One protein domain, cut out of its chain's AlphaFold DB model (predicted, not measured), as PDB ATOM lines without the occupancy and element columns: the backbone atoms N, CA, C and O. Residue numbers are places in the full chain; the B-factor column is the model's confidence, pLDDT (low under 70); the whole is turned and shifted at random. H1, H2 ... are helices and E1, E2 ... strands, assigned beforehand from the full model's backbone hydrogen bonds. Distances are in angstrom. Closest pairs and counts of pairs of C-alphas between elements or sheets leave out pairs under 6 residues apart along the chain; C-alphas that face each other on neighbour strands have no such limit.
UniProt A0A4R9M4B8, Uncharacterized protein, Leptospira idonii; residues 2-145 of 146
ATOM      1  N   LEU A   2     -56.069  42.368  39.556       78.12
ATOM      2  CA  LEU A   2     -55.397  43.683  39.546       78.12
ATOM      3  C   LEU A   2     -55.851  44.626  40.676       78.12
ATOM      4  O   LEU A   2     -55.014  45.200  41.363       78.12
ATOM      5  N   ASN A   3     -57.163  44.732  40.915       83.69
ATOM      6  CA  ASN A   3     -57.689  45.581  41.991       83.69
ATOM      7  C   ASN A   3     -57.242  45.105  43.379       83.69
ATOM      8  O   ASN A   3     -56.845  45.924  44.196       83.69
ATOM      9  N   ASP A   4     -57.232  43.791  43.621       87.25
ATOM     10  CA  ASP A   4     -56.850  43.224  44.921       87.25
ATOM     11  C   ASP A   4     -55.381  43.526  45.249       87.25
ATOM     12  O   ASP A   4     -55.057  43.897  46.373       87.25
ATOM     13  N   VAL A   5     -54.503  43.417  44.247       86.56
ATOM     14  CA  VAL A   5     -53.066  43.712  44.354       86.56
ATOM     15  C   VAL A   5     -52.837  45.208  44.576       86.56
ATOM     16  O   VAL A   5     -52.118  45.591  45.499       86.56
ATOM     17  N   LYS A   6     -53.512  46.056  43.788       87.25
ATOM     18  CA  LYS A   6     -53.441  47.516  43.927       87.25
ATOM     19  C   LYS A   6     -53.895  47.968  45.312       87.25
ATOM     20  O   LYS A   6     -53.252  48.822  45.918       87.25
ATOM     21  N   ASP A   7     -54.953  47.363  45.841       89.19
ATOM     22  CA  ASP A   7     -55.464  47.667  47.177       89.19
ATOM     23  C   ASP A   7     -54.476  47.268  48.283       89.19
ATOM     24  O   ASP A   7     -54.398  47.955  49.303       89.19
ATOM     25  N   LYS A   8     -53.669  46.211  48.094       90.62
ATOM     26  CA  LYS A   8     -52.576  45.893  49.032       90.62
ATOM     27  C   LYS A   8     -51.509  46.976  49.039       90.62
ATOM     28  O   LYS A   8     -51.156  47.456  50.113       90.62
ATOM     29  N   PHE A   9     -51.043  47.401  47.866       88.69
ATOM     30  CA  PHE A   9     -50.038  48.460  47.784       88.69
ATOM     31  C   PHE A   9     -50.540  49.786  48.358       88.69
ATOM     32  O   PHE A   9     -49.821  50.414  49.131       88.69
ATOM     33  N   ARG A  10     -51.792  50.163  48.076       88.56
ATOM     34  CA  ARG A  10     -52.411  51.373  48.641       88.56
ATOM     35  C   ARG A  10     -52.405  51.366  50.169       88.56
ATOM     36  O   ARG A  10     -51.908  52.306  50.772       88.56
ATOM     37  N   LYS A  11     -52.850  50.277  50.807       86.81
ATOM     38  CA  LYS A  11     -52.839  50.156  52.280       86.81
ATOM     39  C   LYS A  11     -51.455  50.368  52.891       86.81
ATOM     40  O   LYS A  11     -51.332  50.982  53.951       86.81
ATOM     41  N   GLY A  12     -50.422  49.835  52.241       83.19
ATOM     42  CA  GLY A  12     -49.045  49.917  52.724       83.19
ATOM     43  C   GLY A  12     -48.375  51.268  52.480       83.19
ATOM     44  O   GLY A  12     -47.511  51.652  53.270       83.19
ATOM     45  N   PHE A  13     -48.758  51.978  51.413       81.50
ATOM     46  CA  PHE A  13     -47.967  53.089  50.880       81.50
ATOM     47  C   PHE A  13     -48.720  54.417  50.688       81.50
ATOM     48  O   PHE A  13     -48.041  55.427  50.556       81.50
ATOM     49  N   ASP A  14     -50.057  54.456  50.697       84.19
ATOM     50  CA  ASP A  14     -50.841  55.644  50.321       84.19
ATOM     51  C   ASP A  14     -51.599  56.285  51.509       84.19
ATOM     52  O   ASP A  14     -52.626  55.747  51.932       84.19
ATOM     53  N   PRO A  15     -51.150  57.446  52.029       80.44
ATOM     54  CA  PRO A  15     -51.773  58.124  53.167       80.44
ATOM     55  C   PRO A  15     -53.140  58.755  52.896       80.44
ATOM     56  O   PRO A  15     -53.811  59.165  53.845       80.44
ATOM     57  N   GLU A  16     -53.574  58.846  51.639       82.75
ATOM     58  CA  GLU A  16     -54.866  59.445  51.284       82.75
ATOM     59  C   GLU A  16     -56.047  58.474  51.474       82.75
ATOM     60  O   GLU A  16     -57.210  58.885  51.411       82.75
ATOM     61  N   TYR A  17     -55.772  57.193  51.742       79.06
ATOM     62  CA  TYR A  17     -56.790  56.153  51.886       79.06
ATOM     63  C   TYR A  17     -57.155  55.869  53.348       79.06
ATOM     64  O   TYR A  17     -56.322  55.847  54.250       79.06
ATOM     65  N   ASN A  18     -58.440  55.582  53.584       81.81
ATOM     66  CA  ASN A  18     -58.984  55.349  54.930       81.81
ATOM     67  C   ASN A  18     -58.402  54.113  55.639       81.81
ATOM     68  O   ASN A  18     -58.493  54.006  56.859       81.81
ATOM     69  N   ASP A  19     -57.876  53.157  54.879       82.69
ATOM     70  CA  ASP A  19     -57.257  51.921  55.361       82.69
ATOM     71  C   ASP A  19     -55.725  51.952  55.287       82.69
ATOM     72  O   ASP A  19     -55.078  50.916  55.469       82.69
ATOM     73  N   TYR A  20     -55.149  53.137  55.069       82.38
ATOM     74  CA  TYR A  20     -53.720  53.358  55.182       82.38
ATOM     75  C   TYR A  20     -53.209  52.965  56.567       82.38
ATOM     76  O   TYR A  20     -53.766  53.343  57.602       82.38
ATOM     77  N   LEU A  21     -52.100  52.233  56.595       82.75
ATOM     78  CA  LEU A  21     -51.535  51.717  57.838       82.75
ATOM     79  C   LEU A  21     -50.737  52.771  58.639       82.75
ATOM     80  O   LEU A  21     -50.216  52.456  59.716       82.75
ATOM     81  N   GLY A  22     -50.633  54.007  58.141       80.00
ATOM     82  CA  GLY A  22     -49.931  55.130  58.774       80.00
ATOM     83  C   GLY A  22     -48.480  55.294  58.307       80.00
ATOM     84  O   GLY A  22     -47.883  54.367  57.761       80.00
ATOM     85  N   ASP A  23     -47.889  56.458  58.566       81.75
ATOM     86  CA  ASP A  23     -46.456  56.658  58.349       81.75
ATOM     87  C   ASP A  23     -45.645  55.932  59.429       81.75
ATOM     88  O   ASP A  23     -45.997  55.910  60.612       81.75
ATOM     89  N   VAL A  24     -44.528  55.344  59.019       81.88
ATOM     90  CA  VAL A  24     -43.584  54.638  59.890       81.88
ATOM     91  C   VAL A  24     -42.414  55.558  60.221       81.88
ATOM     92  O   VAL A  24     -41.785  56.130  59.335       81.88
ATOM     93  N   THR A  25     -42.111  55.720  61.508       84.25
ATOM     94  CA  THR A  25     -41.059  56.645  61.969       84.25
ATOM     95  C   THR A  25     -39.706  55.975  62.189       84.25
ATOM     96  O   THR A  25     -38.712  56.662  62.417       84.25
ATOM     97  N   ASP A  26     -39.655  54.644  62.149       87.62
ATOM     98  CA  ASP A  26     -38.438  53.860  62.313       87.62
ATOM     99  C   ASP A  26     -38.266  52.844  61.178       87.62
ATOM    100  O   ASP A  26     -39.221  52.382  60.549       87.62
ATOM    101  N   MET A  27     -37.005  52.515  60.911       82.44
ATOM    102  CA  MET A  27     -36.616  51.684  59.777       82.44
ATOM    103  C   MET A  27     -37.087  50.230  59.909       82.44
ATOM    104  O   MET A  27     -37.364  49.596  58.894       82.44
ATOM    105  N   GLU A  28     -37.170  49.684  61.122       84.25
ATOM    106  CA  GLU A  28     -37.550  48.280  61.314       84.25
ATOM    107  C   GLU A  28     -39.047  48.085  61.057       84.25
ATOM    108  O   GLU A  28     -39.428  47.199  60.291       84.25
ATOM    109  N   THR A  29     -39.892  48.988  61.562       84.06
ATOM    110  CA  THR A  29     -41.325  49.001  61.236       84.06
ATOM    111  C   THR A  29     -41.557  49.229  59.740       84.06
ATOM    112  O   THR A  29     -42.425  48.587  59.146       84.06
ATOM    113  N   ALA A  30     -40.759  50.092  59.097       83.12
ATOM    114  CA  ALA A  30     -40.845  50.318  57.654       83.12
ATOM    115  C   ALA A  30     -40.525  49.064  56.832       83.12
ATOM    116  O   ALA A  30     -41.249  48.740  55.889       83.12
ATOM    117  N   LYS A  31     -39.476  48.327  57.215       83.62
ATOM    118  CA  LYS A  31     -39.118  47.054  56.580       83.62
ATOM    119  C   LYS A  31     -40.217  46.016  56.761       83.62
ATOM    120  O   LYS A  31     -40.621  45.416  55.770       83.62
ATOM    121  N   GLN A  32     -40.730  45.839  57.980       86.88
ATOM    122  CA  GLN A  32     -41.795  44.865  58.225       86.88
ATOM    123  C   GLN A  32     -43.044  45.194  57.404       86.88
ATOM    124  O   GLN A  32     -43.604  44.323  56.751       86.88
ATOM    125  N   ARG A  33     -43.428  46.474  57.340       87.56
ATOM    126  CA  ARG A  33     -44.562  46.913  56.522       87.56
ATOM    127  C   ARG A  33     -44.360  46.627  55.040       87.56
ATOM    128  O   ARG A  33     -45.304  46.207  54.372       87.56
ATOM    129  N   ALA A  34     -43.151  46.842  54.527       87.31
ATOM    130  CA  ALA A  34     -42.827  46.488  53.154       87.31
ATOM    131  C   ALA A  34     -42.943  44.971  52.934       87.31
ATOM    132  O   ALA A  34     -43.561  44.559  51.954       87.31
ATOM    133  N   ILE A  35     -42.418  44.151  53.850       91.25
ATOM    134  CA  ILE A  35     -42.520  42.685  53.792       91.25
ATOM    135  C   ILE A  35     -43.986  42.249  53.748       91.25
ATOM    136  O   ILE A  35     -44.371  41.554  52.811       91.25
ATOM    137  N   ASP A  36     -44.802  42.714  54.694       90.56
ATOM    138  CA  ASP A  36     -46.218  42.354  54.794       90.56
ATOM    139  C   ASP A  36     -46.996  42.786  53.541       90.56
ATOM    140  O   ASP A  36     -47.782  42.021  52.981       90.56
ATOM    141  N   THR A  37     -46.746  44.005  53.055       91.19
ATOM    142  CA  THR A  37     -47.434  44.551  51.876       91.19
ATOM    143  C   THR A  37     -47.097  43.752  50.618       91.19
ATOM    144  O   THR A  37     -47.996  43.353  49.872       91.19
ATOM    145  N   TRP A  38     -45.810  43.483  50.383       92.19
ATOM    146  CA  TRP A  38     -45.361  42.718  49.220       92.19
ATOM    147  C   TRP A  38     -45.781  41.247  49.295       92.19
ATOM    148  O   TRP A  38     -46.215  40.697  48.280       92.19
ATOM    149  N   SER A  39     -45.699  40.614  50.471       93.88
ATOM    150  CA  SER A  39     -46.093  39.213  50.649       93.88
ATOM    151  C   SER A  39     -47.596  39.022  50.421       93.88
ATOM    152  O   SER A  39     -48.003  38.053  49.772       93.88
ATOM    153  N   GLU A  40     -48.422  39.976  50.864       94.06
ATOM    154  CA  GLU A  40     -49.856  39.977  50.588       94.06
ATOM    155  C   GLU A  40     -50.167  40.219  49.115       94.06
ATOM    156  O   GLU A  40     -50.966  39.473  48.552       94.06
ATOM    157  N   ALA A  41     -49.533  41.201  48.471       92.88
ATOM    158  CA  ALA A  41     -49.728  41.473  47.046       92.88
ATOM    159  C   ALA A  41     -49.402  40.238  46.180       92.88
ATOM    160  O   ALA A  41     -50.204  39.825  45.339       92.88
ATOM    161  N   LEU A  42     -48.266  39.588  46.448       92.81
ATOM    162  CA  LEU A  42     -47.864  38.332  45.808       92.81
ATOM    163  C   LEU A  42     -48.876  37.206  46.052       92.81
ATOM    164  O   LEU A  42     -49.232  36.472  45.126       92.81
ATOM    165  N   PHE A  43     -49.354  37.064  47.289       93.19
ATOM    166  CA  PHE A  43     -50.345  36.054  47.646       93.19
ATOM    167  C   PHE A  43     -51.690  36.281  46.938       93.19
ATOM    168  O   PHE A  43     -52.294  35.328  46.442       93.19
ATOM    169  N   GLU A  44     -52.148  37.531  46.834       92.06
ATOM    170  CA  GLU A  44     -53.364  37.898  46.098       92.06
ATOM    171  C   GLU A  44     -53.272  37.552  44.604       92.06
ATOM    172  O   GLU A  44     -54.233  37.009  44.043       92.06
ATOM    173  N   CYS A  45     -52.108  37.760  43.975       88.94
ATOM    174  CA  CYS A  45     -51.852  37.245  42.630       88.94
ATOM    175  C   CYS A  45     -51.948  35.712  42.597       88.94
ATOM    176  O   CYS A  45     -52.694  35.148  41.797       88.94
ATOM    177  N   ALA A  46     -51.232  35.034  43.496       88.69
ATOM    178  CA  ALA A  46     -51.097  33.581  43.490       88.69
ATOM    179  C   ALA A  46     -52.413  32.813  43.631       88.69
ATOM    180  O   ALA A  46     -52.560  31.751  43.026       88.69
ATOM    181  N   LYS A  47     -53.387  33.344  44.380       87.31
ATOM    182  CA  LYS A  47     -54.713  32.718  44.535       87.31
ATOM    183  C   LYS A  47     -55.469  32.537  43.219       87.31
ATOM    184  O   LYS A  47     -56.345  31.681  43.148       87.31
ATOM    185  N   ASN A  48     -55.165  33.357  42.215       83.88
ATOM    186  CA  ASN A  48     -55.882  33.381  40.944       83.88
ATOM    187  C   ASN A  48     -55.105  32.710  39.803       83.88
ATOM    188  O   ASN A  48     -55.630  32.629  38.697       83.88
ATOM    189  N   ILE A  49     -53.883  32.231  40.056       84.81
ATOM    190  CA  ILE A  49     -53.052  31.613  39.023       84.81
ATOM    191  C   ILE A  49     -53.624  30.257  38.620       84.81
ATOM    192  O   ILE A  49     -53.960  29.426  39.465       84.81
ATOM    193  N   THR A  50     -53.665  30.019  37.311       82.50
ATOM    194  CA  THR A  50     -53.991  28.722  36.724       82.50
ATOM    195  C   THR A  50     -52.741  28.067  36.121       82.50
ATOM    196  O   THR A  50     -52.044  28.710  35.333       82.50
ATOM    197  N   PRO A  51     -52.461  26.784  36.433       81.31
ATOM    198  CA  PRO A  51     -53.178  25.922  37.381       81.31
ATOM    199  C   PRO A  51     -53.016  26.385  38.837       81.31
ATOM    200  O   PRO A  51     -51.975  26.918  39.218       81.31
ATOM    201  N   ALA A  52     -54.046  26.147  39.657       85.94
ATOM    202  CA  ALA A  52     -54.039  26.549  41.061       85.94
ATOM    203  C   ALA A  52     -52.887  25.881  41.821       85.94
ATOM    204  O   ALA A  52     -52.702  24.662  41.759       85.94
ATOM    205  N   SER A  53     -52.136  26.682  42.574       87.81
ATOM    206  CA  SER A  53     -51.074  26.178  43.437       87.81
ATOM    207  C   SER A  53     -51.591  25.874  44.842       87.81
ATOM    208  O   SER A  53     -52.177  26.722  45.515       87.81
ATOM    209  N   THR A  54     -51.313  24.663  45.318       90.25
ATOM    210  CA  THR A  54     -51.603  24.231  46.697       90.25
ATOM    211  C   THR A  54     -50.633  24.809  47.732       90.25
ATOM    212  O   THR A  54     -50.887  24.712  48.931       90.25
ATOM    213  N   THR A  55     -49.540  25.437  47.291       91.31
ATOM    214  CA  THR A  55     -48.478  25.976  48.153       91.31
ATOM    215  C   THR A  55     -48.477  27.500  48.213       91.31
ATOM    216  O   THR A  55     -47.534  28.064  48.750       91.31
ATOM    217  N   ALA A  56     -49.515  28.198  47.733       91.19
ATOM    218  CA  ALA A  56     -49.565  29.667  47.757       91.19
ATOM    219  C   ALA A  56     -49.309  30.261  49.161       91.19
ATOM    220  O   ALA A  56     -48.550  31.217  49.304       91.19
ATOM    221  N   SER A  57     -49.870  29.657  50.216       92.31
ATOM    222  CA  SER A  57     -49.604  30.080  51.601       92.31
ATOM    223  C   SER A  57     -48.156  29.807  52.022       92.31
ATOM    224  O   SER A  57     -47.522  30.653  52.640       92.31
ATOM    225  N   SER A  58     -47.601  28.651  51.647       92.50
ATOM    226  CA  SER A  58     -46.191  28.324  51.897       92.50
ATOM    227  C   SER A  58     -45.233  29.208  51.090       92.50
ATOM    228  O   SER A  58     -44.129  29.485  51.544       92.50
ATOM    229  N   ALA A  59     -45.642  29.671  49.910       93.00
ATOM    230  CA  ALA A  59     -44.897  30.615  49.090       93.00
ATOM    231  C   ALA A  59     -44.826  31.985  49.761       93.00
ATOM    232  O   ALA A  59     -43.738  32.555  49.845       93.00
ATOM    233  N   ARG A  60     -45.945  32.464  50.320       95.44
ATOM    234  CA  ARG A  60     -45.970  33.674  51.152       95.44
ATOM    235  C   ARG A  60     -44.985  33.564  52.321       95.44
ATOM    236  O   ARG A  60     -44.130  34.429  52.466       95.44
ATOM    237  N   SER A  61     -45.018  32.468  53.081       94.00
ATOM    238  CA  SER A  61     -44.070  32.270  54.188       94.00
ATOM    239  C   SER A  61     -42.611  32.173  53.726       94.00
ATOM    240  O   SER A  61     -41.713  32.613  54.441       94.00
ATOM    241  N   ALA A  62     -42.353  31.620  52.534       92.62
ATOM    242  CA  ALA A  62     -41.012  31.573  51.951       92.62
ATOM    243  C   ALA A  62     -40.494  32.973  51.582       92.62
ATOM    244  O   ALA A  62     -39.314  33.250  51.791       92.62
ATOM    245  N   PHE A  63     -41.366  33.854  51.081       94.06
ATOM    246  CA  PHE A  63     -41.042  35.266  50.874       94.06
ATOM    247  C   PHE A  63     -40.676  35.945  52.195       94.06
ATOM    248  O   PHE A  63     -39.590  36.506  52.311       94.06
ATOM    249  N   GLU A  64     -41.566  35.859  53.187       93.50
ATOM    250  CA  GLU A  64     -41.411  36.515  54.493       93.50
ATOM    251  C   GLU A  64     -40.114  36.059  55.174       93.50
ATOM    252  O   GLU A  64     -39.283  36.886  55.539       93.50
ATOM    253  N   SER A  65     -39.856  34.748  55.198       90.25
ATOM    254  CA  SER A  65     -38.632  34.181  55.786       90.25
ATOM    255  C   SER A  65     -37.355  34.650  55.077       90.25
ATOM    256  O   SER A  65     -36.348  34.929  55.730       90.25
ATOM    257  N   ALA A  66     -37.370  34.726  53.740       87.88
ATOM    258  CA  ALA A  66     -36.219  35.186  52.963       87.88
ATOM    259  C   ALA A  66     -35.958  36.687  53.164       87.88
ATOM    260  O   ALA A  66     -34.805  37.114  53.231       87.88
ATOM    261  N   ALA A  67     -37.021  37.478  53.288       87.69
ATOM    262  CA  ALA A  67     -36.939  38.915  53.485       87.69
ATOM    263  C   ALA A  67     -36.488  39.308  54.903       87.69
ATOM    264  O   ALA A  67     -35.622  40.175  55.058       87.69
ATOM    265  N   GLU A  68     -37.039  38.659  55.932       81.75
ATOM    266  CA  GLU A  68     -36.697  38.903  57.340       81.75
ATOM    267  C   GLU A  68     -35.251  38.507  57.650       81.75
ATOM    268  O   GLU A  68     -34.538  39.233  58.340       81.75
ATOM    269  N   GLY A  69     -34.784  37.388  57.088       67.50
ATOM    270  CA  GLY A  69     -33.435  36.878  57.333       67.50
ATOM    271  C   GLY A  69     -32.304  37.735  56.755       67.50
ATOM    272  O   GLY A  69     -31.145  37.489  57.088       67.50
ATOM    273  N   MET A  70     -32.608  38.707  55.886       60.31
ATOM    274  CA  MET A  70     -31.587  39.431  55.121       60.31
ATOM    275  C   MET A  70     -31.669  40.968  55.216       60.31
ATOM    276  O   MET A  70     -30.680  41.618  54.890       60.31
ATOM    277  N   HIS A  71     -32.762  41.546  55.738       66.75
ATOM    278  CA  HIS A  71     -33.116  42.981  55.693       66.75
ATOM    279  C   HIS A  71     -33.482  43.478  54.288       66.75
ATOM    280  O   HIS A  71     -32.608  43.734  53.474       66.75
ATOM    281  N   LEU A  72     -34.775  43.685  54.022       68.31
ATOM    282  CA  LEU A  72     -35.319  44.003  52.697       68.31
ATOM    283  C   LEU A  72     -34.617  45.193  51.988       68.31
ATOM    284  O   LEU A  72     -34.964  46.355  52.193       68.31
ATOM    285  N   ASP A  73     -33.647  44.885  51.127       77.94
ATOM    286  CA  ASP A  73     -33.093  45.764  50.094       77.94
ATOM    287  C   ASP A  73     -33.485  45.253  48.697       77.94
ATOM    288  O   ASP A  73     -34.164  44.234  48.571       77.94
ATOM    289  N   GLY A  74     -33.075  45.939  47.626       75.38
ATOM    290  CA  GLY A  74     -33.455  45.540  46.264       75.38
ATOM    291  C   GLY A  74     -32.996  44.128  45.865       75.38
ATOM    292  O   GLY A  74     -33.731  43.411  45.185       75.38
ATOM    293  N   SER A  75     -31.811  43.698  46.306       80.44
ATOM    294  CA  SER A  75     -31.271  42.369  45.989       80.44
ATOM    295  C   SER A  75     -31.989  41.264  46.766       80.44
ATOM    296  O   SER A  75     -32.338  40.218  46.212       80.44
ATOM    297  N   ILE A  76     -32.288  41.544  48.031       85.56
ATOM    298  CA  ILE A  76     -32.979  40.647  48.952       85.56
ATOM    299  C   ILE A  76     -34.440  40.513  48.575       85.56
ATOM    300  O   ILE A  76     -34.965  39.405  48.554       85.56
ATOM    301  N   PHE A  77     -35.079  41.622  48.213       87.06
ATOM    302  CA  PHE A  77     -36.428  41.615  47.677       87.06
ATOM    303  C   PHE A  77     -36.510  40.679  46.470       87.06
ATOM    304  O   PHE A  77     -37.333  39.768  46.448       87.06
ATOM    305  N   SER A  78     -35.592  40.813  45.513       86.81
ATOM    306  CA  SER A  78     -35.584  39.956  44.328       86.81
ATOM    307  C   SER A  78     -35.366  38.469  44.659       86.81
ATOM    308  O   SER A  78     -36.024  37.592  44.088       86.81
ATOM    309  N   ALA A  79     -34.502  38.166  45.633       87.44
ATOM    310  CA  ALA A  79     -34.299  36.806  46.135       87.44
ATOM    311  C   ALA A  79     -35.540  36.250  46.868       87.44
ATOM    312  O   ALA A  79     -35.908  35.085  46.674       87.44
ATOM    313  N   ALA A  80     -36.224  37.076  47.661       91.31
ATOM    314  CA  ALA A  80     -37.452  36.717  48.364       91.31
ATOM    315  C   ALA A  80     -38.602  36.449  47.382       91.31
ATOM    316  O   ALA A  80     -39.284  35.429  47.494       91.31
ATOM    317  N   VAL A  81     -38.765  37.294  46.358       91.06
ATOM    318  CA  VAL A  81     -39.745  37.089  45.276       91.06
ATOM    319  C   VAL A  81     -39.433  35.818  44.470       91.06
ATOM    320  O   VAL A  81     -40.335  35.057  44.119       91.06
ATOM    321  N   SER A  82     -38.155  35.514  44.234       89.25
ATOM    322  CA  SER A  82     -37.752  34.261  43.574       89.25
ATOM    323  C   SER A  82     -38.068  33.026  44.432       89.25
ATOM    324  O   SER A  82     -38.517  31.995  43.917       89.25
ATOM    325  N   SER A  83     -37.885  33.138  45.751       90.62
ATOM    326  CA  SER A  83     -38.228  32.087  46.719       90.62
ATOM    327  C   SER A  83     -39.738  31.847  46.772       90.62
ATOM    328  O   SER A  83     -40.180  30.695  46.740       90.62
ATOM    329  N   PHE A  84     -40.530  32.925  46.751       93.00
ATOM    330  CA  PHE A  84     -41.980  32.867  46.590       93.00
ATOM    331  C   PHE A  84     -42.365  32.075  45.340       93.00
ATOM    332  O   PHE A  84     -43.064  31.068  45.434       93.00
ATOM    333  N   ALA A  85     -41.881  32.490  44.167       90.00
ATOM    334  CA  ALA A  85     -42.294  31.890  42.906       90.00
ATOM    335  C   ALA A  85     -41.884  30.417  42.779       90.00
ATOM    336  O   ALA A  85     -42.651  29.605  42.261       90.00
ATOM    337  N   SER A  86     -40.709  30.051  43.293       87.94
ATOM    338  CA  SER A  86     -40.244  28.657  43.311       87.94
ATOM    339  C   SER A  86     -41.134  27.772  44.188       87.94
ATOM    340  O   SER A  86     -41.539  26.677  43.783       87.94
ATOM    341  N   SER A  87     -41.482  28.266  45.380       91.00
ATOM    342  CA  SER A  87     -42.403  27.583  46.293       91.00
ATOM    343  C   SER A  87     -43.801  27.468  45.682       91.00
ATOM    344  O   SER A  87     -44.401  26.393  45.714       91.00
ATOM    345  N   LEU A  88     -44.283  28.534  45.038       90.25
ATOM    346  CA  LEU A  88     -45.568  28.578  44.346       90.25
ATOM    347  C   LEU A  88     -45.642  27.549  43.209       90.25
ATOM    348  O   LEU A  88     -46.601  26.778  43.152       90.25
ATOM    349  N   GLY A  89     -44.638  27.507  42.327       86.31
ATOM    350  CA  GLY A  89     -44.596  26.556  41.214       86.31
ATOM    351  C   GLY A  89     -44.627  25.101  41.694       86.31
ATOM    352  O   GLY A  89     -45.348  24.273  41.143       86.31
ATOM    353  N   SER A  90     -43.941  24.801  42.799       85.06
ATOM    354  CA  SER A  90     -43.891  23.445  43.368       85.06
ATOM    355  C   SER A  90     -45.262  22.897  43.802       85.06
ATOM    356  O   SER A  90     -45.422  21.683  43.921       85.06
ATOM    357  N   GLY A  91     -46.256  23.762  44.032       86.25
ATOM    358  CA  GLY A  91     -47.607  23.370  44.448       86.25
ATOM    359  C   GLY A  91     -48.612  23.146  43.322       86.25
ATOM    360  O   GLY A  91     -49.773  22.846  43.622       86.25
ATOM    361  N   MET A  92     -48.218  23.307  42.055       87.00
ATOM    362  CA  MET A  92     -49.102  23.132  40.898       87.00
ATOM    363  C   MET A  92     -49.231  21.648  40.522       87.00
ATOM    364  O   MET A  92     -48.346  21.053  39.911       87.00
ATOM    365  N   VAL A  93     -50.349  21.022  40.898       79.56
ATOM    366  CA  VAL A  93     -50.565  19.572  40.734       79.56
ATOM    367  C   VAL A  93     -50.776  19.184  39.269       79.56
ATOM    368  O   VAL A  93     -51.568  19.802  38.565       79.56
ATOM    369  N   GLY A  94     -50.126  18.102  38.828       73.62
ATOM    370  CA  GLY A  94     -50.281  17.541  37.477       73.62
ATOM    371  C   GLY A  94     -49.416  18.214  36.404       73.62
ATOM    372  O   GLY A  94     -49.383  17.741  35.265       73.62
ATOM    373  N   TYR A  95     -48.676  19.261  36.780       73.94
ATOM    374  CA  TYR A  95     -47.787  20.018  35.908       73.94
ATOM    375  C   TYR A  95     -46.382  20.119  36.519       73.94
ATOM    376  O   TYR A  95     -46.220  20.228  37.730       73.94
ATOM    377  N   ALA A  96     -45.355  20.108  35.677       77.81
ATOM    378  CA  ALA A  96     -44.040  20.624  36.011       77.81
ATOM    379  C   ALA A  96     -44.092  22.142  35.819       77.81
ATOM    380  O   ALA A  96     -44.026  22.636  34.687       77.81
ATOM    381  N   ALA A  97     -44.296  22.874  36.910       79.44
ATOM    382  CA  ALA A  97     -44.253  24.324  36.870       79.44
ATOM    383  C   ALA A  97     -42.809  24.817  36.913       79.44
ATOM    384  O   ALA A  97     -41.989  24.342  37.701       79.44
ATOM    385  N   VAL A  98     -42.520  25.799  36.072       83.44
ATOM    386  CA  VAL A  98     -41.256  26.519  36.048       83.44
ATOM    387  C   VAL A  98     -41.558  27.949  36.493       83.44
ATOM    388  O   VAL A  98     -42.363  28.617  35.834       83.44
ATOM    389  N   PRO A  99     -40.974  28.419  37.611       81.38
ATOM    390  CA  PRO A  99     -41.158  29.797  38.048       81.38
ATOM    391  C   PRO A  99     -40.605  30.787  37.006       81.38
ATOM    392  O   PRO A  99     -39.783  30.394  36.171       81.38
ATOM    393  N   PRO A 100     -41.012  32.069  37.052       87.50
ATOM    394  CA  PRO A 100     -40.377  33.133  36.285       87.50
ATOM    395  C   PRO A 100     -38.847  33.071  36.380       87.50
ATOM    396  O   PRO A 100     -38.281  32.999  37.471       87.50
ATOM    397  N   ALA A 101     -38.173  33.084  35.228       80.25
ATOM    398  CA  ALA A 101     -36.718  32.922  35.156       80.25
ATOM    399  C   ALA A 101     -35.946  34.208  35.496       80.25
ATOM    400  O   ALA A 101     -34.771  34.147  35.858       80.25
ATOM    401  N   ALA A 102     -36.586  35.368  35.341       85.69
ATOM    402  CA  ALA A 102     -35.982  36.659  35.633       85.69
ATOM    403  C   ALA A 102     -36.304  37.084  37.074       85.69
ATOM    404  O   ALA A 102     -37.446  36.913  37.502       85.69
ATOM    405  N   PRO A 103     -35.359  37.687  37.811       83.69
ATOM    406  CA  PRO A 103     -35.662  38.318  39.088       83.69
ATOM    407  C   PRO A 103     -36.671  39.463  38.908       83.69
ATOM    408  O   PRO A 103     -36.649  40.163  37.895       83.69
ATOM    409  N   PHE A 104     -37.554  39.664  39.887       89.31
ATOM    410  CA  PHE A 104     -38.493  40.786  39.867       89.31
ATOM    411  C   PHE A 104     -37.830  42.042  40.436       89.31
ATOM    412  O   PHE A 104     -37.290  42.012  41.547       89.31
ATOM    413  N   VAL A 105     -37.874  43.137  39.676       87.12
ATOM    414  CA  VAL A 105     -37.407  44.466  40.090       87.12
ATOM    415  C   VAL A 105     -38.441  45.491  39.610       87.12
ATOM    416  O   VAL A 105     -38.445  45.818  38.424       87.12
ATOM    417  N   PRO A 106     -39.345  45.960  40.486       88.06
ATOM    418  CA  PRO A 106     -40.377  46.912  40.106       88.06
ATOM    419  C   PRO A 106     -39.757  48.285  39.849       88.06
ATOM    420  O   PRO A 106     -38.872  48.733  40.580       88.06
ATOM    421  N   THR A 107     -40.245  48.971  38.820       90.69
ATOM    422  CA  THR A 107     -39.859  50.353  38.499       90.69
ATOM    423  C   THR A 107     -41.101  51.159  38.158       90.69
ATOM    424  O   THR A 107     -42.058  50.603  37.647       90.69
ATOM    425  N   SER A 108     -41.134  52.452  38.447       89.75
ATOM    426  CA  SER A 108     -42.266  53.298  38.063       89.75
ATOM    427  C   SER A 108     -41.751  54.686  37.711       89.75
ATOM    428  O   SER A 108     -40.797  55.171  38.323       89.75
ATOM    429  N   SER A 109     -42.350  55.288  36.687       91.44
ATOM    430  CA  SER A 109     -42.125  56.690  36.318       91.44
ATOM    431  C   SER A 109     -43.243  57.610  36.806       91.44
ATOM    432  O   SER A 109     -43.199  58.806  36.534       91.44
ATOM    433  N   GLU A 110     -44.254  57.055  37.472       90.38
ATOM    434  CA  GLU A 110     -45.398  57.804  37.972       90.38
ATOM    435  C   GLU A 110     -44.996  58.659  39.175       90.38
ATOM    436  O   GLU A 110     -44.302  58.212  40.087       90.38
ATOM    437  N   GLU A 111     -45.458  59.908  39.183       85.69
ATOM    438  CA  GLU A 111     -45.183  60.853  40.272       85.69
ATOM    439  C   GLU A 111     -46.220  60.762  41.403       85.69
ATOM    440  O   GLU A 111     -46.019  61.329  42.477       85.69
ATOM    441  N   ASN A 112     -47.336  60.062  41.170       83.00
ATOM    442  CA  ASN A 112     -48.420  59.890  42.135       83.00
ATOM    443  C   ASN A 112     -48.526  58.430  42.615       83.00
ATOM    444  O   ASN A 112     -48.218  57.488  41.882       83.00
ATOM    445  N   TYR A 113     -49.000  58.246  43.852       80.25
ATOM    446  CA  TYR A 113     -49.112  56.930  44.491       80.25
ATOM    447  C   TYR A 113     -50.027  55.971  43.737       80.25
ATOM    448  O   TYR A 113     -49.718  54.784  43.628       80.25
ATOM    449  N   GLU A 114     -51.143  56.467  43.205       82.12
ATOM    450  CA  GLU A 114     -52.102  55.630  42.495       82.12
ATOM    451  C   GLU A 114     -51.498  55.009  41.226       82.12
ATOM    452  O   GLU A 114     -51.683  53.809  40.988       82.12
ATOM    453  N   GLY A 115     -50.780  55.813  40.443       85.50
ATOM    454  CA  GLY A 115     -50.049  55.401  39.253       85.50
ATOM    455  C   GLY A 115     -48.929  54.432  39.608       85.50
ATOM    456  O   GLY A 115     -48.871  53.349  39.036       85.50
ATOM    457  N   MET A 116     -48.131  54.740  40.636       89.25
ATOM    458  CA  MET A 116     -47.062  53.849  41.105       89.25
ATOM    459  C   MET A 116     -47.602  52.481  41.557       89.25
ATOM    460  O   MET A 116     -47.056  51.438  41.193       89.25
ATOM    461  N   CYS A 117     -48.701  52.455  42.318       86.69
ATOM    462  CA  CYS A 117     -49.350  51.207  42.724       86.69
ATOM    463  C   CYS A 117     -49.909  50.443  41.516       86.69
ATOM    464  O   CYS A 117     -49.863  49.212  41.507       86.69
ATOM    465  N   GLY A 118     -50.437  51.155  40.513       86.88
ATOM    466  CA  GLY A 118     -50.859  50.577  39.238       86.88
ATOM    467  C   GLY A 118     -49.697  49.889  38.523       86.88
ATOM    468  O   GLY A 118     -49.752  48.678  38.317       86.88
ATOM    469  N   ASP A 119     -48.615  50.630  38.279       92.50
ATOM    470  CA  ASP A 119     -47.390  50.150  37.637       92.50
ATOM    471  C   ASP A 119     -46.833  48.902  38.324       92.50
ATOM    472  O   ASP A 119     -46.510  47.914  37.661       92.50
ATOM    473  N   PHE A 120     -46.711  48.927  39.654       90.75
ATOM    474  CA  PHE A 120     -46.183  47.791  40.410       90.75
ATOM    475  C   PHE A 120     -47.110  46.581  40.351       90.75
ATOM    476  O   PHE A 120     -46.626  45.455  40.240       90.75
ATOM    477  N   SER A 121     -48.428  46.796  40.398       89.50
ATOM    478  CA  SER A 121     -49.408  45.710  40.292       89.50
ATOM    479  C   SER A 121     -49.369  45.054  38.916       89.50
ATOM    480  O   SER A 121     -49.324  43.826  38.833       89.50
ATOM    481  N   ASP A 122     -49.336  45.857  37.851       91.44
ATOM    482  CA  ASP A 122     -49.259  45.372  36.473       91.44
ATOM    483  C   ASP A 122     -47.949  44.617  36.233       91.44
ATOM    484  O   ASP A 122     -47.970  43.473  35.776       91.44
ATOM    485  N   GLN A 123     -46.812  45.186  36.649       92.69
ATOM    486  CA  GLN A 123     -45.509  44.523  36.547       92.69
ATOM    487  C   GLN A 123     -45.456  43.214  37.331       92.69
ATOM    488  O   GLN A 123     -44.898  42.237  36.836       92.69
ATOM    489  N   LEU A 124     -46.024  43.168  38.539       90.50
ATOM    490  CA  LEU A 124     -46.053  41.952  39.351       90.50
ATOM    491  C   LEU A 124     -46.860  40.844  38.669       90.50
ATOM    492  O   LEU A 124     -46.435  39.687  38.622       90.50
ATOM    493  N   ILE A 125     -48.026  41.205  38.136       89.06
ATOM    494  CA  ILE A 125     -48.913  40.291  37.422       89.06
ATOM    495  C   ILE A 125     -48.238  39.777  36.153       89.06
ATOM    496  O   ILE A 125     -48.221  38.569  35.912       89.06
ATOM    497  N   ASP A 126     -47.671  40.671  35.351       90.38
ATOM    498  CA  ASP A 126     -47.015  40.301  34.103       90.38
ATOM    499  C   ASP A 126     -45.765  39.466  34.352       90.38
ATOM    500  O   ASP A 126     -45.540  38.479  33.651       90.38
ATOM    501  N   TRP A 127     -45.010  39.778  35.406       91.44
ATOM    502  CA  TRP A 127     -43.879  38.968  35.830       91.44
ATOM    503  C   TRP A 127     -44.303  37.540  36.194       91.44
ATOM    504  O   TRP A 127     -43.715  36.585  35.681       91.44
ATOM    505  N   LEU A 128     -45.363  37.364  36.992       87.62
ATOM    506  CA  LEU A 128     -45.887  36.034  37.328       87.62
ATOM    507  C   LEU A 128     -46.350  35.263  36.084       87.62
ATOM    508  O   LEU A 128     -46.061  34.074  35.971       87.62
ATOM    509  N   LYS A 129     -46.985  35.924  35.109       87.12
ATOM    510  CA  LYS A 129     -47.408  35.292  33.842       87.12
ATOM    511  C   LYS A 129     -46.251  34.780  32.978       87.12
ATOM    512  O   LYS A 129     -46.489  33.995  32.063       87.12
ATOM    513  N   THR A 130     -45.011  35.206  33.232       88.56
ATOM    514  CA  THR A 130     -43.835  34.631  32.551       88.56
ATOM    515  C   THR A 130     -43.465  33.239  33.069       88.56
ATOM    516  O   THR A 130     -42.708  32.521  32.413       88.56
ATOM    517  N   GLY A 131     -44.004  32.838  34.226       84.50
ATOM    518  CA  GLY A 131     -43.957  31.461  34.691       84.50
ATOM    519  C   GLY A 131     -44.741  30.539  33.758       84.50
ATOM    520  O   GLY A 131     -45.690  30.945  33.083       84.50
ATOM    521  N   SER A 132     -44.340  29.271  33.711       84.12
ATOM    522  CA  SER A 132     -44.981  28.271  32.853       84.12
ATOM    523  C   SER A 132     -45.343  27.009  33.622       84.12
ATOM    524  O   SER A 132     -44.780  26.707  34.673       84.12
ATOM    525  N   ALA A 133     -46.320  26.274  33.110       77.94
ATOM    526  CA  ALA A 133     -46.728  24.964  33.581       77.94
ATOM    527  C   ALA A 133     -46.737  24.008  32.385       77.94
ATOM    528  O   ALA A 133     -47.322  24.306  31.344       77.94
ATOM    529  N   THR A 134     -46.067  22.864  32.519       77.44
ATOM    530  CA  THR A 134     -46.030  21.820  31.482       77.44
ATOM    531  C   THR A 134     -46.657  20.548  32.023       77.44
ATOM    532  O   THR A 134     -46.311  20.127  33.120       77.44
ATOM    533  N   LEU A 135     -47.564  19.911  31.282       72.06
ATOM    534  CA  LEU A 135     -48.099  18.598  31.671       72.06
ATOM    535  C   LEU A 135     -46.958  17.594  31.900       72.06
ATOM    536  O   LEU A 135     -46.046  17.498  31.084       72.06
ATOM    537  N   ILE A 136     -47.021  16.831  32.995       75.69
ATOM    538  CA  ILE A 136     -45.997  15.815  33.320       75.69
ATOM    539  C   ILE A 136     -46.090  14.600  32.370       75.69
ATOM    540  O   ILE A 136     -45.142  13.824  32.247       75.69
ATOM    541  N   ALA A 137     -47.223  14.435  31.679       70.31
ATOM    542  CA  ALA A 137     -47.475  13.353  30.734       70.31
ATOM    543  C   ALA A 137     -47.630  13.872  29.285       70.31
ATOM    544  O   ALA A 137     -48.151  14.974  29.081       70.31
ATOM    545  N   PRO A 138     -47.252  13.068  28.266       66.81
ATOM    546  CA  PRO A 138     -47.423  13.429  26.859       66.81
ATOM    547  C   PRO A 138     -48.855  13.901  26.548       66.81
ATOM    548  O   PRO A 138     -49.805  13.289  27.041       66.81
ATOM    549  N   PRO A 139     -49.045  14.946  25.716       75.38
ATOM    550  CA  PRO A 139     -48.064  15.559  24.813       75.38
ATOM    551  C   PRO A 139     -47.226  16.720  25.395       75.38
ATOM    552  O   PRO A 139     -46.582  17.412  24.613       75.38
ATOM    553  N   ASN A 140     -47.177  16.933  26.720       73.25
ATOM    554  CA  ASN A 140     -46.400  18.015  27.358       73.25
ATOM    555  C   ASN A 140     -46.725  19.413  26.791       73.25
ATOM    556  O   ASN A 140     -45.842  20.148  26.349       73.25
ATOM    557  N   THR A 141     -48.003  19.791  26.784       81.31
ATOM    558  CA  THR A 141     -48.403  21.149  26.392       81.31
ATOM    559  C   THR A 141     -47.868  22.154  27.411       81.31
ATOM    560  O   THR A 141     -48.180  22.049  28.598       81.31
ATOM    561  N   ILE A 142     -47.070  23.113  26.940       82.12
ATOM    562  CA  ILE A 142     -46.621  24.260  27.732       82.12
ATOM    563  C   ILE A 142     -47.740  25.299  27.729       82.12
ATOM    564  O   ILE A 142     -48.216  25.699  26.664       82.12
ATOM    565  N   SER A 143     -48.133  25.758  28.910       79.81
ATOM    566  CA  SER A 143     -49.013  26.911  29.089       79.81
ATOM    567  C   SER A 143     -48.382  27.893  30.061       79.81
ATOM    568  O   SER A 143     -47.826  27.489  31.083       79.81
ATOM    569  N   ASN A 144     -48.491  29.183  29.765       83.75
ATOM    570  CA  ASN A 144     -48.121  30.221  30.719       83.75
ATOM    571  C   ASN A 144     -49.109  30.240  31.884       83.75
ATOM    572  O   ASN A 144     -50.250  29.788  31.747       83.75
ATOM    573  N   TRP A 145     -48.672  30.779  33.015       84.75
ATOM    574  CA  TRP A 145     -49.572  31.074  34.125       84.75
ATOM    575  C   TRP A 145     -50.599  32.119  33.663       84.75
ATOM    576  O   TRP A 145     -50.228  33.121  33.045       84.75
TER     577      TRP A 145
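Overview. This is residues 2 to 145 of the 146 residues of an uncharacterized protein of Leptospira idonii (UniProt A0A4R9M4B8). A small antiparallel sheet of three strands, E1, E2 and E3, makes one end of an elongated body of helices. In that body H2, H3 and H4 form an up-and-down bundle, H1 packs side by side with H2, and H5 crosses H1 at a steep tilt and leads into the sheet. The printed part has 144 residues with five named helices and three named strands, along the chain H1 H2 H3 H4 E1 H5 E2 E3; the sheet's order is E1 E2 E3, and the class is mostly helix. The whole is compact, with a radius of gyration of the C-alphas of 15.7 A, and its C-alphas span 55 by 30 by 24 A.

Along the chain. The sheet is made of E1, residues 95 to 98, E2, residues 132 to 135, and E3, residues 142 to 144. E1 begins with C-alpha 95 at (-47.787, 20.018, 35.908), and E3 ends with C-alpha 144 at (-48.121, 30.221, 30.719). From first to last C-alpha E1 measures 9.2 A, E2 10.2 A and E3 6.8 A. H4, residues 74 to 90, is 24.6 A long, and H5, residues 113 to 129, is 24.2 A long. H3, residues 56 to 68, measures 18.5 A. The longest helix is H2, residues 27 to 46, with 28.3 A. H1, residues 2 to 13, measures 16.5 A and begins with C-alpha 2 at (-55.397, 43.683, 39.546).

Arrangement. E1 and E3 are the edge strands and E2 is the inner strand. E1 and E2 are antiparallel at 154 degrees, with N 96 and O 134 within hydrogen-bond range at 2.7 A and N 98 and O 132 at 2.8 A. E2 and E3 form an antiparallel hairpin at 148 degrees, with N 133 and O 143 within hydrogen-bond range at 2.8 A. H4 is on the sheet but only grazes it, with its residues 85 to 90; its closest C-alphas to E1 are those of Gly 89 and Ala 97, 4.9 A apart. H3 and H4 form a helical hairpin and touch, the C-alphas of Ala 59 and Phe 84 being closest at 4.5 A; they run opposite ways at a shallow tilt of 24 degrees. H2 is the hub, touching three other helices. It forms a helical hairpin with H3, closest at the C-alphas of Ser 39 and Arg 60, 5.6 A, at a shallow tilt of 22 degrees. It forms another with H1, closest at the C-alphas of Val 5 and Ala 41, 4.8 A, at a shallow tilt of 5 degrees, opposite ways. H5 touches H1, the C-alphas of Lys 6 and Cys 117 being closest at 5.6 A, at a steep tilt of 50 degrees. H2 and H5 only just touch, with 3 pairs of C-alphas within 8 A, made by residues 41 to 45 and 121 to 125 alone. H3 and H5 are apart. In H1, H2, H3, H4 and H5 every O i to N i+4 pair is within hydrogen-bond range.

Size, cuts and confidence. The two C-alphas farthest apart, those of Thr 25 and Pro 138, are 56.0 A apart. The printed part runs from residue 2 to 145 with no cut, and its first and last C-alphas are 14.9 A apart. The long links are residues 14 to 26, between H1 and H2, and residues 99 to 112, between E1 and H5. The mean pLDDT of the printed part is 85.4, and residues 69 to 72 and residue 138 are under 70.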